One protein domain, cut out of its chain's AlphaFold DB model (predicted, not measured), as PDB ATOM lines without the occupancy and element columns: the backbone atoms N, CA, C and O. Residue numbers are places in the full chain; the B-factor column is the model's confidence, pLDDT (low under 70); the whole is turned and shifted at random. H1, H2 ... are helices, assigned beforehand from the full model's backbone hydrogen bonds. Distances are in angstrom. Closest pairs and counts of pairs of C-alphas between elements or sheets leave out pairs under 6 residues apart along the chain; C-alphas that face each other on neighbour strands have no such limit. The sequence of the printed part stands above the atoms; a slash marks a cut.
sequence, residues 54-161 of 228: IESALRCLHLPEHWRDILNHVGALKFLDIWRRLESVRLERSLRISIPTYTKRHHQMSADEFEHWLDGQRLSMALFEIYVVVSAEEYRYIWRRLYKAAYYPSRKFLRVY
ATOM      1  N   ILE A  54       3.129 -42.404 -48.866       76.31
ATOM      2  CA  ILE A  54       4.024 -42.806 -47.777       76.31
ATOM      3  C   ILE A  54       4.551 -41.572 -47.042       76.31
ATOM      4  O   ILE A  54       4.508 -41.519 -45.808       76.31
ATOM      5  N   GLU A  55       5.013 -40.561 -47.774       80.81
ATOM      6  CA  GLU A  55       5.489 -39.312 -47.187       80.81
ATOM      7  C   GLU A  55       4.378 -38.607 -46.395       80.81
ATOM      8  O   GLU A  55       4.568 -38.219 -45.237       80.81
ATOM      9  N   SER A  56       3.181 -38.512 -46.971       79.06
ATOM     10  CA  SER A  56       2.015 -37.908 -46.321       79.06
ATOM     11  C   SER A  56       1.589 -38.679 -45.064       79.06
ATOM     12  O   SER A  56       1.274 -38.073 -44.030       79.06
ATOM     13  N   ALA A  57       1.655 -40.013 -45.095       77.56
ATOM     14  CA  ALA A  57       1.414 -40.868 -43.936       77.56
ATOM     15  C   ALA A  57       2.453 -40.634 -42.826       77.56
ATOM     16  O   ALA A  57       2.099 -40.539 -41.647       77.56
ATOM     17  N   LEU A  58       3.733 -40.497 -43.181       83.12
ATOM     18  CA  LEU A  58       4.806 -40.212 -42.226       83.12
ATOM     19  C   LEU A  58       4.672 -38.816 -41.609       83.12
ATOM     20  O   LEU A  58       4.826 -38.676 -40.392       83.12
ATOM     21  N   ARG A  59       4.294 -37.796 -42.390       81.94
ATOM     22  CA  ARG A  59       4.026 -36.433 -41.885       81.94
ATOM     23  C   ARG A  59       2.912 -36.405 -40.834       81.94
ATOM     24  O   ARG A  59       2.947 -35.598 -39.906       81.94
ATOM     25  N   CYS A  60       1.947 -37.320 -40.922       79.62
ATOM     26  CA  CYS A  60       0.850 -37.433 -39.961       79.62
ATOM     27  C   CYS A  60       1.248 -38.057 -38.606       79.62
ATOM     28  O   CYS A  60       0.415 -38.088 -37.676       79.62
ATOM     29  N   LEU A  61       2.479 -38.571 -38.482       80.94
ATOM     30  CA  LEU A  61       3.031 -39.120 -37.249       80.94
ATOM     31  C   LEU A  61       3.612 -38.032 -36.338       80.94
ATOM     32  O   LEU A  61       4.300 -37.097 -36.753       80.94
ATOM     33  N   HIS A  62       3.394 -38.213 -35.037       81.56
ATOM     34  CA  HIS A  62       4.054 -37.415 -34.006       81.56
ATOM     35  C   HIS A  62       5.421 -38.033 -33.712       81.56
ATOM     36  O   HIS A  62       5.588 -38.761 -32.735       81.56
ATOM     37  N   LEU A  63       6.371 -37.804 -34.617       82.69
ATOM     38  CA  LEU A  63       7.767 -38.171 -34.411       82.69
ATOM     39  C   LEU A  63       8.456 -37.127 -33.523       82.69
ATOM     40  O   LEU A  63       8.157 -35.936 -33.664       82.69
ATOM     41  N   PRO A  64       9.384 -37.540 -32.639       84.00
ATOM     42  CA  PRO A  64      10.307 -36.606 -32.009       84.00
ATOM     43  C   PRO A  64      11.062 -35.801 -33.073       84.00
ATOM     44  O   PRO A  64      11.362 -36.332 -34.143       84.00
ATOM     45  N   GLU A  65      11.390 -34.548 -32.763       88.06
ATOM     46  CA  GLU A  65      11.955 -33.582 -33.718       88.06
ATOM     47  C   GLU A  65      13.146 -34.152 -34.496       88.06
ATOM     48  O   GLU A  65      13.089 -34.237 -35.716       88.06
ATOM     49  N   HIS A  66      14.140 -34.705 -33.798       85.81
ATOM     50  CA  HIS A  66      15.327 -35.296 -34.421       85.81
ATOM     51  C   HIS A  66      15.016 -36.415 -35.427       85.81
ATOM     52  O   HIS A  66      15.703 -36.522 -36.438       85.81
ATOM     53  N   TRP A  67      13.981 -37.229 -35.194       88.50
ATOM     54  CA  TRP A  67      13.551 -38.250 -36.158       88.50
ATOM     55  C   TRP A  67      12.820 -37.643 -37.351       88.50
ATOM     56  O   TRP A  67      12.950 -38.153 -38.460       88.50
ATOM     57  N   ARG A  68      12.089 -36.544 -37.147       89.94
ATOM     58  CA  ARG A  68      11.473 -35.781 -38.236       89.94
ATOM     59  C   ARG A  68      12.530 -35.101 -39.109       89.94
ATOM     60  O   ARG A  68      12.398 -35.116 -40.325       89.94
ATOM     61  N   ASP A  69      13.595 -34.575 -38.515       91.81
ATOM     62  CA  ASP A  69      14.706 -33.996 -39.276       91.81
ATOM     63  C   ASP A  69      15.435 -35.041 -40.113       91.81
ATOM     64  O   ASP A  69      15.783 -34.782 -41.261       91.81
ATOM     65  N   ILE A  70      15.656 -36.229 -39.540       90.06
ATOM     66  CA  ILE A  70      16.251 -37.352 -40.265       90.06
ATOM     67  C   ILE A  70      15.349 -37.757 -41.429       90.06
ATOM     68  O   ILE A  70      15.843 -37.840 -42.546       90.06
ATOM     69  N   LEU A  71      14.043 -37.940 -41.192       89.94
ATOM     70  CA  LEU A  71      13.055 -38.223 -42.238       89.94
ATOM     71  C   LEU A  71      13.136 -37.209 -43.389       89.94
ATOM     72  O   LEU A  71      13.214 -37.610 -44.545       89.94
ATOM     73  N   ASN A  72      13.152 -35.915 -43.071       90.94
ATOM     74  CA  ASN A  72      13.203 -34.856 -44.078       90.94
ATOM     75  C   ASN A  72      14.523 -34.853 -44.866       90.94
ATOM     76  O   ASN A  72      14.537 -34.434 -46.017       90.94
ATOM     77  N   HIS A  73      15.625 -35.285 -44.250       91.81
ATOM     78  CA  HIS A  73      16.938 -35.299 -44.889       91.81
ATOM     79  C   HIS A  73      17.150 -36.523 -45.788       91.81
ATOM     80  O   HIS A  73      17.674 -36.380 -46.884       91.81
ATOM     81  N   VAL A  74      16.743 -37.715 -45.337       88.62
ATOM     82  CA  VAL A  74      17.002 -38.978 -46.060       88.62
ATOM     83  C   VAL A  74      15.849 -39.403 -46.974       88.62
ATOM     84  O   VAL A  74      16.015 -40.295 -47.804       88.62
ATOM     85  N   GLY A  75      14.672 -38.799 -46.807       89.25
ATOM     86  CA  GLY A  75      13.458 -39.136 -47.543       89.25
ATOM     87  C   GLY A  75      12.638 -40.269 -46.915       89.25
ATOM     88  O   GLY A  75      13.112 -41.059 -46.097       89.25
ATOM     89  N   ALA A  76      11.367 -40.347 -47.314       87.50
ATOM     90  CA  ALA A  76      10.350 -41.211 -46.712       87.50
ATOM     91  C   ALA A  76      10.663 -42.716 -46.789       87.50
ATOM     92  O   ALA A  76      10.593 -43.414 -45.774       87.50
ATOM     93  N   LEU A  77      11.029 -43.214 -47.974       84.00
ATOM     94  CA  LEU A  77      11.317 -44.636 -48.195       84.00
ATOM     95  C   LEU A  77      12.547 -45.092 -47.410       84.00
ATOM     96  O   LEU A  77      12.471 -46.019 -46.603       84.00
ATOM     97  N   LYS A  78      13.663 -44.374 -47.578       85.31
ATOM     98  CA  LYS A  78      14.922 -44.670 -46.886       85.31
ATOM     99  C   LYS A  78      14.746 -44.583 -45.370       85.31
ATOM    100  O   LYS A  78      15.236 -45.440 -44.640       85.31
ATOM    101  N   PHE A  79      13.975 -43.608 -44.881       88.38
ATOM    102  CA  PHE A  79      13.625 -43.514 -43.466       88.38
ATOM    103  C   PHE A  79      12.853 -44.739 -42.961       88.38
ATOM    104  O   PHE A  79      13.164 -45.247 -41.882       88.38
ATOM    105  N   LEU A  80      11.865 -45.232 -43.716       83.69
ATOM    106  CA  LEU A  80      11.130 -46.444 -43.349       83.69
ATOM    107  C   LEU A  80      12.032 -47.672 -43.298       83.69
ATOM    108  O   LEU A  80      11.896 -48.465 -42.368       83.69
ATOM    109  N   ASP A  81      12.957 -47.818 -44.242       81.75
ATOM    110  CA  ASP A  81      13.904 -48.930 -44.245       81.75
ATOM    111  C   ASP A  81      14.833 -48.878 -43.034       81.75
ATOM    112  O   ASP A  81      14.984 -49.878 -42.327       81.75
ATOM    113  N   ILE A  82      15.381 -47.696 -42.727       80.75
ATOM    114  CA  ILE A  82      16.179 -47.468 -41.515       80.75
ATOM    115  C   ILE A  82      15.356 -47.851 -40.282       80.75
ATOM    116  O   ILE A  82      15.816 -48.603 -39.423       80.75
ATOM    117  N   TRP A  83      14.115 -47.376 -40.199       83.38
ATOM    118  CA  TRP A  83      13.255 -47.597 -39.045       83.38
ATOM    119  C   TRP A  83      12.864 -49.074 -38.871       83.38
ATOM    120  O   TRP A  83      12.929 -49.591 -37.753       83.38
ATOM    121  N   ARG A  84      12.527 -49.784 -39.956       74.88
ATOM    122  CA  ARG A  84      12.243 -51.230 -39.942       74.88
ATOM    123  C   ARG A  84      13.433 -52.022 -39.423       74.88
ATOM    124  O   ARG A  84      13.270 -52.833 -38.516       74.88
ATOM    125  N   ARG A  85      14.632 -51.752 -39.949       73.12
ATOM    126  CA  ARG A  85      15.845 -52.460 -39.522       73.12
ATOM    127  C   ARG A  85      16.178 -52.179 -38.060       73.12
ATOM    128  O   ARG A  85      16.495 -53.107 -37.324       73.12
ATOM    129  N   LEU A  86      16.015 -50.937 -37.599       73.56
ATOM    130  CA  LEU A  86      16.167 -50.608 -36.179       73.56
ATOM    131  C   LEU A  86      15.145 -51.338 -35.288       73.56
ATOM    132  O   LEU A  86      15.483 -51.701 -34.161       73.56
ATOM    133  N   GLU A  87      13.912 -51.574 -35.756       70.44
ATOM    134  CA  GLU A  87      12.930 -52.372 -35.007       70.44
ATOM    135  C   GLU A  87      13.319 -53.850 -34.930       70.44
ATOM    136  O   GLU A  87      13.255 -54.404 -33.831       70.44
ATOM    137  N   SER A  88      13.758 -54.469 -36.031       64.25
ATOM    138  CA  SER A  88      14.228 -55.863 -36.037       64.25
ATOM    139  C   SER A  88      15.332 -56.079 -35.002       64.25
ATOM    140  O   SER A  88      15.205 -56.933 -34.127       64.25
ATOM    141  N   VAL A  89      16.347 -55.208 -34.994       63.66
ATOM    142  CA  VAL A  89      17.438 -55.305 -34.014       63.66
ATOM    143  C   VAL A  89      16.933 -55.034 -32.588       63.66
ATOM    144  O   VAL A  89      17.435 -55.624 -31.636       63.66
ATOM    145  N   ARG A  90      15.911 -54.179 -32.404       63.56
ATOM    146  CA  ARG A  90      15.317 -53.897 -31.082       63.56
ATOM    147  C   ARG A  90      14.524 -55.075 -30.517       63.56
ATOM    148  O   ARG A  90      14.411 -55.204 -29.300       63.56
ATOM    149  N   LEU A  91      13.917 -55.886 -31.376       60.00
ATOM    150  CA  LEU A  91      13.215 -57.099 -30.957       60.00
ATOM    151  C   LEU A  91      14.208 -58.195 -30.553       60.00
ATOM    152  O   LEU A  91      13.938 -58.938 -29.615       60.00
ATOM    153  N   GLU A  92      15.370 -58.244 -31.200       55.66
ATOM    154  CA  GLU A  92      16.439 -59.205 -30.904       55.66
ATOM    155  C   GLU A  92      17.327 -58.781 -29.721       55.66
ATOM    156  O   GLU A  92      17.890 -59.620 -29.020       55.66
ATOM    157  N   ARG A  93      17.474 -57.471 -29.481       55.44
ATOM    158  CA  ARG A  93      18.335 -56.887 -28.441       55.44
ATOM    159  C   ARG A  93      17.648 -55.680 -27.820       55.44
ATOM    160  O   ARG A  93      17.065 -54.873 -28.531       55.44
ATOM    161  N   SER A  94      17.775 -55.459 -26.506       50.97
ATOM    162  CA  SER A  94      17.308 -54.199 -25.902       50.97
ATOM    163  C   SER A  94      18.094 -53.015 -26.489       50.97
ATOM    164  O   SER A  94      19.215 -52.725 -26.073       50.97
ATOM    165  N   LEU A  95      17.549 -52.376 -27.532       53.41
ATOM    166  CA  LEU A  95      18.316 -51.433 -28.341       53.41
ATOM    167  C   LEU A  95      18.606 -50.170 -27.531       53.41
ATOM    168  O   LEU A  95      17.761 -49.289 -27.367       53.41
ATOM    169  N   ARG A  96      19.825 -50.093 -27.012       53.50
ATOM    170  CA  ARG A  96      20.440 -48.866 -26.525       53.50
ATOM    171  C   ARG A  96      21.587 -48.583 -27.461       53.50
ATOM    172  O   ARG A  96      22.614 -49.251 -27.401       53.50
ATOM    173  N   ILE A  97      21.388 -47.611 -28.339       56.91
ATOM    174  CA  ILE A  97      22.445 -47.226 -29.250       56.91
ATOM    175  C   ILE A  97      23.383 -46.258 -28.532       56.91
ATOM    176  O   ILE A  97      22.979 -45.146 -28.185       56.91
ATOM    177  N   SER A  98      24.612 -46.712 -28.286       55.56
ATOM    178  CA  SER A  98      25.712 -45.849 -27.866       55.56
ATOM    179  C   SER A  98      26.202 -45.078 -29.083       55.56
ATOM    180  O   SER A  98      26.596 -45.680 -30.079       55.56
ATOM    181  N   ILE A  99      26.152 -43.752 -29.005       61.59
ATOM    182  CA  ILE A  99      26.648 -42.867 -30.057       61.59
ATOM    183  C   ILE A  99      27.976 -42.287 -29.573       61.59
ATOM    184  O   ILE A  99      27.981 -41.614 -28.542       61.59
ATOM    185  N   PRO A 100      29.100 -42.546 -30.257       65.75
ATOM    186  CA  PRO A 100      30.353 -41.864 -29.972       65.75
ATOM    187  C   PRO A 100      30.240 -40.342 -30.072       65.75
ATOM    188  O   PRO A 100      29.400 -39.784 -30.786       65.75
ATOM    189  N   THR A 101      31.111 -39.659 -29.335       71.00
ATOM    190  CA  THR A 101      31.062 -38.206 -29.205       71.00
ATOM    191  C   THR A 101      31.303 -37.504 -30.538       71.00
ATOM    192  O   THR A 101      32.390 -37.594 -31.102       71.00
ATOM    193  N   TYR A 102      30.314 -36.744 -31.014       73.62
ATOM    194  CA  TYR A 102      30.461 -35.935 -32.220       73.62
ATOM    195  C   TYR A 102      31.237 -34.649 -31.905       73.62
ATOM    196  O   TYR A 102      30.736 -33.740 -31.245       73.62
ATOM    197  N   THR A 103      32.479 -34.580 -32.371       79.62
ATOM    198  CA  THR A 103      33.382 -33.425 -32.198       79.62
ATOM    199  C   THR A 103      33.506 -32.575 -33.467       79.62
ATOM    200  O   THR A 103      33.127 -33.006 -34.555       79.62
ATOM    201  N   LYS A 104      34.116 -31.383 -33.345       80.19
ATOM    202  CA  LYS A 104      34.397 -30.468 -34.469       80.19
ATOM    203  C   LYS A 104      35.188 -31.133 -35.605       80.19
ATOM    204  O   LYS A 104      34.913 -30.846 -36.765       80.19
ATOM    205  N   ARG A 105      36.084 -32.075 -35.282       84.25
ATOM    206  CA  ARG A 105      36.862 -32.850 -36.264       84.25
ATOM    207  C   ARG A 105      35.952 -33.579 -37.257       84.25
ATOM    208  O   ARG A 105      36.156 -33.460 -38.452       84.25
ATOM    209  N   HIS A 106      34.897 -34.242 -36.779       82.81
ATOM    210  CA  HIS A 106      33.947 -34.970 -37.636       82.81
ATOM    211  C   HIS A 106      33.145 -34.051 -38.562       82.81
ATOM    212  O   HIS A 106      32.647 -34.488 -39.595       82.81
ATOM    213  N   HIS A 107      32.982 -32.780 -38.187       76.94
ATOM    214  CA  HIS A 107      32.310 -31.804 -39.039       76.94
ATOM    215  C   HIS A 107      33.200 -31.338 -40.195       76.94
ATOM    216  O   HIS A 107      32.682 -30.986 -41.248       76.94
ATOM    217  N   GLN A 108      34.517 -31.345 -39.985       85.44
ATOM    218  CA  GLN A 108      35.519 -30.852 -40.928       85.44
ATOM    219  C   GLN A 108      36.039 -31.932 -41.886       85.44
ATOM    220  O   GLN A 108      36.677 -31.583 -42.869       85.44
ATOM    221  N   MET A 109      35.767 -33.213 -41.613       85.38
ATOM    222  CA  MET A 109      36.146 -34.321 -42.496       85.38
ATOM    223  C   MET A 109      35.437 -34.214 -43.853       85.38
ATOM    224  O   MET A 109      34.233 -33.943 -43.917       85.38
ATOM    225  N   SER A 110      36.141 -34.517 -44.934       83.81
ATOM    226  CA  SER A 110      35.534 -34.876 -46.222       83.81
ATOM    227  C   SER A 110      34.708 -36.166 -46.101       83.81
ATOM    228  O   SER A 110      34.746 -36.840 -45.067       83.81
ATOM    229  N   ALA A 111      33.878 -36.478 -47.102       74.50
ATOM    230  CA  ALA A 111      33.066 -37.699 -47.099       74.50
ATOM    231  C   ALA A 111      33.952 -38.950 -46.958       74.50
ATOM    232  O   ALA A 111      33.751 -39.716 -46.019       74.50
ATOM    233  N   ASP A 112      34.991 -39.047 -47.788       78.69
ATOM    234  CA  ASP A 112      35.936 -40.169 -47.832       78.69
ATOM    235  C   ASP A 112      36.722 -40.322 -46.521       78.69
ATOM    236  O   ASP A 112      36.863 -41.421 -45.994       78.69
ATOM    237  N   GLU A 113      37.191 -39.217 -45.928       80.38
ATOM    238  CA  GLU A 113      37.875 -39.255 -44.624       80.38
ATOM    239  C   GLU A 113      36.958 -39.749 -43.503       80.38
ATOM    240  O   GLU A 113      37.406 -40.407 -42.563       80.38
ATOM    241  N   PHE A 114      35.675 -39.398 -43.576       79.69
ATOM    242  CA  PHE A 114      34.694 -39.831 -42.593       79.69
ATOM    243  C   PHE A 114      34.312 -41.297 -42.790       79.69
ATOM    244  O   PHE A 114      34.180 -42.001 -41.797       79.69
ATOM    245  N   GLU A 115      34.188 -41.764 -44.032       72.00
ATOM    246  CA  GLU A 115      33.984 -43.178 -44.364       72.00
ATOM    247  C   GLU A 115      35.168 -44.031 -43.894       72.00
ATOM    248  O   GLU A 115      34.987 -44.976 -43.133       72.00
ATOM    249  N   HIS A 116      36.399 -43.600 -44.175       76.31
ATOM    250  CA  HIS A 116      37.595 -44.273 -43.676       76.31
ATOM    251  C   HIS A 116      37.683 -44.265 -42.139       76.31
ATOM    252  O   HIS A 116      38.100 -45.244 -41.515       76.31
ATOM    253  N   TRP A 117      37.274 -43.163 -41.497       80.50
ATOM    254  CA  TRP A 117      37.163 -43.107 -40.040       80.50
ATOM    255  C   TRP A 117      36.129 -44.106 -39.511       80.50
ATOM    256  O   TRP A 117      36.422 -44.776 -38.518       80.50
ATOM    257  N   LEU A 118      34.963 -44.217 -40.160       67.06
ATOM    258  CA  LEU A 118      33.912 -45.178 -39.815       67.06
ATOM    259  C   LEU A 118      34.419 -46.617 -39.914       67.06
ATOM    260  O   LEU A 118      34.316 -47.351 -38.930       67.06
ATOM    261  N   ASP A 119      35.038 -46.984 -41.036       68.50
ATOM    262  CA  ASP A 119      35.627 -48.310 -41.253       68.50
ATOM    263  C   ASP A 119      36.682 -48.629 -40.183       68.50
ATOM    264  O   ASP A 119      36.716 -49.714 -39.588       68.50
ATOM    265  N   GLY A 120      37.520 -47.635 -39.866       65.19
ATOM    266  CA  GLY A 120      38.551 -47.719 -38.837       65.19
ATOM    267  C   GLY A 120      38.011 -47.826 -37.409       65.19
ATOM    268  O   GLY A 120      38.731 -48.295 -36.526       65.19
ATOM    269  N   GLN A 121      36.753 -47.442 -37.150       61.66
ATOM    270  CA  GLN A 121      36.144 -47.626 -35.830       61.66
ATOM    271  C   GLN A 121      35.842 -49.089 -35.514       61.66
ATOM    272  O   GLN A 121      35.528 -49.336 -34.347       61.66
ATOM    273  N   ARG A 122      35.934 -50.025 -36.492       55.12
ATOM    274  CA  ARG A 122      35.623 -51.467 -36.352       55.12
ATOM    275  C   ARG A 122      34.570 -51.642 -35.269       55.12
ATOM    276  O   ARG A 122      34.912 -52.115 -34.187       55.12
ATOM    277  N   LEU A 123      33.360 -51.112 -35.497       51.72
ATOM    278  CA  LEU A 123      32.322 -50.980 -34.471       51.72
ATOM    279  C   LEU A 123      32.105 -52.345 -33.801       51.72
ATOM    280  O   LEU A 123      31.308 -53.162 -34.253       51.72
ATOM    281  N   SER A 124      32.835 -52.600 -32.712       43.06
ATOM    282  CA  SER A 124      32.930 -53.916 -32.066       43.06
ATOM    283  C   SER A 124      31.601 -54.321 -31.435       43.06
ATOM    284  O   SER A 124      31.375 -55.472 -31.074       43.06
ATOM    285  N   MET A 125      30.674 -53.371 -31.391       47.31
ATOM    286  CA  MET A 125      29.255 -53.608 -31.313       47.31
ATOM    287  C   MET A 125      28.584 -52.837 -32.446       47.31
ATOM    288  O   MET A 125      28.542 -51.607 -32.420       47.31
ATOM    289  N   ALA A 126      28.054 -53.584 -33.413       42.47
ATOM    290  CA  ALA A 126      27.239 -53.153 -34.544       42.47
ATOM    291  C   ALA A 126      26.005 -52.343 -34.101       42.47
ATOM    292  O   ALA A 126      24.877 -52.840 -34.041       42.47
ATOM    293  N   LEU A 127      26.233 -51.098 -33.699       49.00
ATOM    294  CA  LEU A 127      25.205 -50.218 -33.160       49.00
ATOM    295  C   LEU A 127      24.789 -49.143 -34.160       49.00
ATOM    296  O   LEU A 127      23.689 -48.613 -34.024       49.00
ATOM    297  N   PHE A 128      25.627 -48.841 -35.158       47.69
ATOM    298  CA  PHE A 128      25.342 -47.765 -36.099       47.69
ATOM    299  C   PHE A 128      25.858 -47.953 -37.520       47.69
ATOM    300  O   PHE A 128      25.657 -47.036 -38.298       47.69
ATOM    301  N   GLU A 129      26.460 -49.074 -37.930       48.25
ATOM    302  CA  GLU A 129      26.398 -49.411 -39.362       48.25
ATOM    303  C   GLU A 129      24.917 -49.612 -39.653       48.25
ATOM    304  O   GLU A 129      24.328 -50.648 -39.346       48.25
ATOM    305  N   ILE A 130      24.262 -48.522 -40.054       51.94
ATOM    306  CA  ILE A 130      22.859 -48.515 -40.399       51.94
ATOM    307  C   ILE A 130      22.787 -49.594 -41.457       51.94
ATOM    308  O   ILE A 130      23.425 -49.486 -42.494       51.94
ATOM    309  N   TYR A 131      22.077 -50.670 -41.143       56.50
ATOM    310  CA  TYR A 131      21.993 -51.878 -41.954       56.50
ATOM    311  C   TYR A 131      21.340 -51.617 -43.330       56.50
ATOM    312  O   TYR A 131      20.872 -52.545 -43.968       56.50
ATOM    313  N   VAL A 132      21.240 -50.364 -43.764       57.59
ATOM    314  CA  VAL A 132      20.727 -49.853 -45.027       57.59
ATOM    315  C   VAL A 132      21.858 -49.051 -45.666       57.59
ATOM    316  O   VAL A 132      22.517 -48.275 -44.981       57.59
ATOM    317  N   VAL A 133      22.045 -49.195 -46.975       66.00
ATOM    318  CA  VAL A 133      23.017 -48.396 -47.726       66.00
ATOM    319  C   VAL A 133      22.618 -46.917 -47.646       66.00
ATOM    320  O   VAL A 133      21.585 -46.508 -48.180       66.00
ATOM    321  N   VAL A 134      23.423 -46.126 -46.943       73.00
ATOM    322  CA  VAL A 134      23.325 -44.665 -46.855       73.00
ATOM    323  C   VAL A 134      24.652 -44.070 -47.306       73.00
ATOM    324  O   VAL A 134      25.696 -44.689 -47.116       73.00
ATOM    325  N   SER A 135      24.627 -42.877 -47.892       80.31
ATOM    326  CA  SER A 135      25.875 -42.167 -48.194       80.31
ATOM    327  C   SER A 135      26.589 -41.734 -46.906       80.31
ATOM    328  O   SER A 135      25.954 -41.556 -45.859       80.31
ATOM    329  N   ALA A 136      27.901 -41.493 -46.978       78.25
ATOM    330  CA  ALA A 136      28.680 -40.979 -45.849       78.25
ATOM    331  C   ALA A 136      28.124 -39.644 -45.309       78.25
ATOM    332  O   ALA A 136      28.143 -39.395 -44.099       78.25
ATOM    333  N   GLU A 137      27.581 -38.793 -46.185       83.19
ATOM    334  CA  GLU A 137      26.946 -37.531 -45.797       83.19
ATOM    335  C   GLU A 137      25.637 -37.756 -45.027       83.19
ATOM    336  O   GLU A 137      25.471 -37.211 -43.929       83.19
ATOM    337  N   GLU A 138      24.740 -38.599 -45.545       83.94
ATOM    338  CA  GLU A 138      23.489 -38.957 -44.865       83.94
ATOM    339  C   GLU A 138      23.776 -39.582 -43.499       83.94
ATOM    340  O   GLU A 138      23.167 -39.215 -42.490       83.94
ATOM    341  N   TYR A 139      24.757 -40.481 -43.442       78.75
ATOM    342  CA  TYR A 139      25.203 -41.101 -42.205       78.75
ATOM    343  C   TYR A 139      25.686 -40.059 -41.193       78.75
ATOM    344  O   TYR A 139      25.236 -40.031 -40.042       78.75
ATOM    345  N   ARG A 140      26.576 -39.155 -41.621       80.19
ATOM    346  CA  ARG A 140      27.088 -38.060 -40.791       80.19
ATOM    347  C   ARG A 140      25.954 -37.177 -40.284       80.19
ATOM    348  O   ARG A 140      25.966 -36.768 -39.118       80.19
ATOM    349  N   TYR A 141      24.968 -36.885 -41.131       87.50
ATOM    350  CA  TYR A 141      23.803 -36.099 -40.752       87.50
ATOM    351  C   TYR A 141      22.978 -36.800 -39.669       87.50
ATOM    352  O   TYR A 141      22.708 -36.189 -38.626       87.50
ATOM    353  N   ILE A 142      22.617 -38.071 -39.885       83.12
ATOM    354  CA  ILE A 142      21.858 -38.894 -38.934       83.12
ATOM    355  C   ILE A 142      22.578 -38.909 -37.589       83.12
ATOM    356  O   ILE A 142      22.002 -38.537 -36.563       83.12
ATOM    357  N   TRP A 143      23.865 -39.246 -37.600       80.25
ATOM    358  CA  TRP A 143      24.681 -39.318 -36.398       80.25
ATOM    359  C   TRP A 143      24.706 -37.993 -35.638       80.25
ATOM    360  O   TRP A 143      24.506 -37.954 -34.424       80.25
ATOM    361  N   ARG A 144      24.892 -36.874 -36.347       83.94
ATOM    362  CA  ARG A 144      24.916 -35.537 -35.747       83.94
ATOM    363  C   ARG A 144      23.589 -35.188 -35.070       83.94
ATOM    364  O   ARG A 144      23.605 -34.645 -33.964       83.94
ATOM    365  N   ARG A 145      22.444 -35.469 -35.710       88.12
ATOM    366  CA  ARG A 145      21.113 -35.196 -35.125       88.12
ATOM    367  C   ARG A 145      20.878 -36.032 -33.874       88.12
ATOM    368  O   ARG A 145      20.420 -35.511 -32.860       88.12
ATOM    369  N   LEU A 146      21.237 -37.307 -33.935       81.44
ATOM    370  CA  LEU A 146      21.057 -38.240 -32.834       81.44
ATOM    371  C   LEU A 146      21.994 -37.960 -31.655       81.44
ATOM    372  O   LEU A 146      21.547 -37.988 -30.511       81.44
ATOM    373  N   TYR A 147      23.251 -37.590 -31.920       80.62
ATOM    374  CA  TYR A 147      24.177 -37.107 -30.896       80.62
ATOM    375  C   TYR A 147      23.604 -35.885 -30.171       80.62
ATOM    376  O   TYR A 147      23.507 -35.899 -28.946       80.62
ATOM    377  N   LYS A 148      23.156 -34.855 -30.907       83.62
ATOM    378  CA  LYS A 148      22.558 -33.647 -30.309       83.62
ATOM    379  C   LYS A 148      21.338 -33.968 -29.446       83.62
ATOM    380  O   LYS A 148      21.189 -33.390 -28.378       83.62
ATOM    381  N   ALA A 149      20.490 -34.898 -29.890       81.00
ATOM    382  CA  ALA A 149      19.305 -35.314 -29.143       81.00
ATOM    383  C   ALA A 149      19.635 -36.134 -27.881       81.00
ATOM    384  O   ALA A 149      18.898 -36.084 -26.898       81.00
ATOM    385  N   ALA A 150      20.721 -36.909 -27.904       75.38
ATOM    386  CA  ALA A 150      21.139 -37.752 -26.788       75.38
ATOM    387  C   ALA A 150      22.035 -37.035 -25.770       75.38
ATOM    388  O   ALA A 150      22.120 -37.488 -24.618       75.38
ATOM    389  N   TYR A 151      22.735 -35.982 -26.206       79.44
ATOM    390  CA  TYR A 151      23.755 -35.299 -25.424       79.44
ATOM    391  C   TYR A 151      23.168 -34.660 -24.175       79.44
ATOM    392  O   TYR A 151      22.247 -33.849 -24.223       79.44
ATOM    393  N   TYR A 152      23.738 -35.039 -23.036       74.75
ATOM    394  CA  TYR A 152      23.441 -34.436 -21.753       74.75
ATOM    395  C   TYR A 152      24.739 -34.394 -20.943       74.75
ATOM    396  O   TYR A 152      25.339 -35.458 -20.760       74.75
ATOM    397  N   PRO A 153      25.179 -33.223 -20.445       72.19
ATOM    398  CA  PRO A 153      26.512 -33.061 -19.858       72.19
ATOM    399  C   PRO A 153      26.840 -34.033 -18.717       72.19
ATOM    400  O   PRO A 153      27.988 -34.431 -18.564       72.19
ATOM    401  N   SER A 154      25.844 -34.463 -17.934       69.44
ATOM    402  CA  SER A 154      26.050 -35.380 -16.804       69.44
ATOM    403  C   SER A 154      25.914 -36.873 -17.144       69.44
ATOM    404  O   SER A 154      26.017 -37.722 -16.256       69.44
ATOM    405  N   ARG A 155      25.666 -37.241 -18.408       64.19
ATOM    406  CA  ARG A 155      25.514 -38.649 -18.807       64.19
ATOM    407  C   ARG A 155      26.855 -39.257 -19.207       64.19
ATOM    408  O   ARG A 155      27.494 -38.799 -20.143       64.19
ATOM    409  N   LYS A 156      27.204 -40.385 -18.576       57.03
ATOM    410  CA  LYS A 156      28.358 -41.219 -18.971       57.03
ATOM    411  C   LYS A 156      28.192 -41.880 -20.347       57.03
ATOM    412  O   LYS A 156      29.182 -42.217 -20.977       57.03
ATOM    413  N   PHE A 157      26.951 -42.075 -20.803       57.00
ATOM    414  CA  PHE A 157      26.636 -42.713 -22.083       57.00
ATOM    415  C   PHE A 157      25.510 -41.976 -22.805       57.00
ATOM    416  O   PHE A 157      24.485 -41.645 -22.196       57.00
ATOM    417  N   LEU A 158      25.676 -41.782 -24.112       60.62
ATOM    418  CA  LEU A 158      24.637 -41.249 -24.986       60.62
ATOM    419  C   LEU A 158      23.612 -42.334 -25.295       60.62
ATOM    420  O   LEU A 158      23.968 -43.468 -25.601       60.62
ATOM    421  N   ARG A 159      22.331 -41.991 -25.155       62.56
ATOM    422  CA  ARG A 159      21.211 -42.907 -25.381       62.56
ATOM    423  C   ARG A 159      20.193 -42.241 -26.288       62.56
ATOM    424  O   ARG A 159      19.699 -41.163 -25.963       62.56
ATOM    425  N   VAL A 160      19.848 -42.924 -27.371       65.19
ATOM    426  CA  VAL A 160      18.765 -42.534 -28.276       65.19
ATOM    427  C   VAL A 160      17.630 -43.533 -28.175       65.19
ATOM    428  O   VAL A 160      17.849 -44.744 -28.179       65.19
ATOM    429  N   TYR A 161      16.409 -43.011 -28.111       68.50
ATOM    430  CA  TYR A 161      15.193 -43.807 -28.173       68.50
ATOM    431  C   TYR A 161      14.693 -43.854 -29.615       68.50
ATOM    432  O   TYR A 161      14.378 -42.818 -30.202       68.50
TER     433      TYR A 161
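AT A GLANCE: This is residues 54 to 161 of the 228 residues of an uncharacterized protein of Vibrio spartinae (UniProt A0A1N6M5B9). The longest helix, H3, slants away from a side-by-side pair, H2 and H6, with H1 by its first residues; H4 and H5 lie beyond H6. The 108 printed residues have six named helices, H1 to H6, and no named strand: all helix, compact, radius of gyration of the C-alphas 14.0 A, spans 37 by 29 by 27 A.

IN THESE COORDINATES: H3, residues 76 to 92, begins at C-alpha (10.350, -41.211, -46.712) and measures 24.7 A. H2 is 65 to 74, H1 54 to 59, H4 104 to 108, H5 111 to 120. H6, 136 to 150, measures 20.8 A and ends at (21.139, -37.752, -26.788).

HOW THE PARTS SIT: H3 touches H1 with residues 76 to 77 alone, closest C-alphas Glu 55 and Ala 76, 5.2 A. H3 and H2 are close but not clearly touching. H2 touches H6 at a shallow tilt of 3 degrees, opposite ways, closest C-alphas His 66 and Arg 145, 5.8 A. H6 touches H5 with residues 136 to 137 alone, closest C-alphas Ala 111 and Ala 136, 5.6 A. H4 is near H6. Every helix has each O i to N i+4 pair within hydrogen-bond range.

THE WHOLE: The printed part has no cut. Links H3 to H4 and H5 to H6 are long. Residues 88 to 100, 118 to 133 and 154 to 161 have pLDDT under 70.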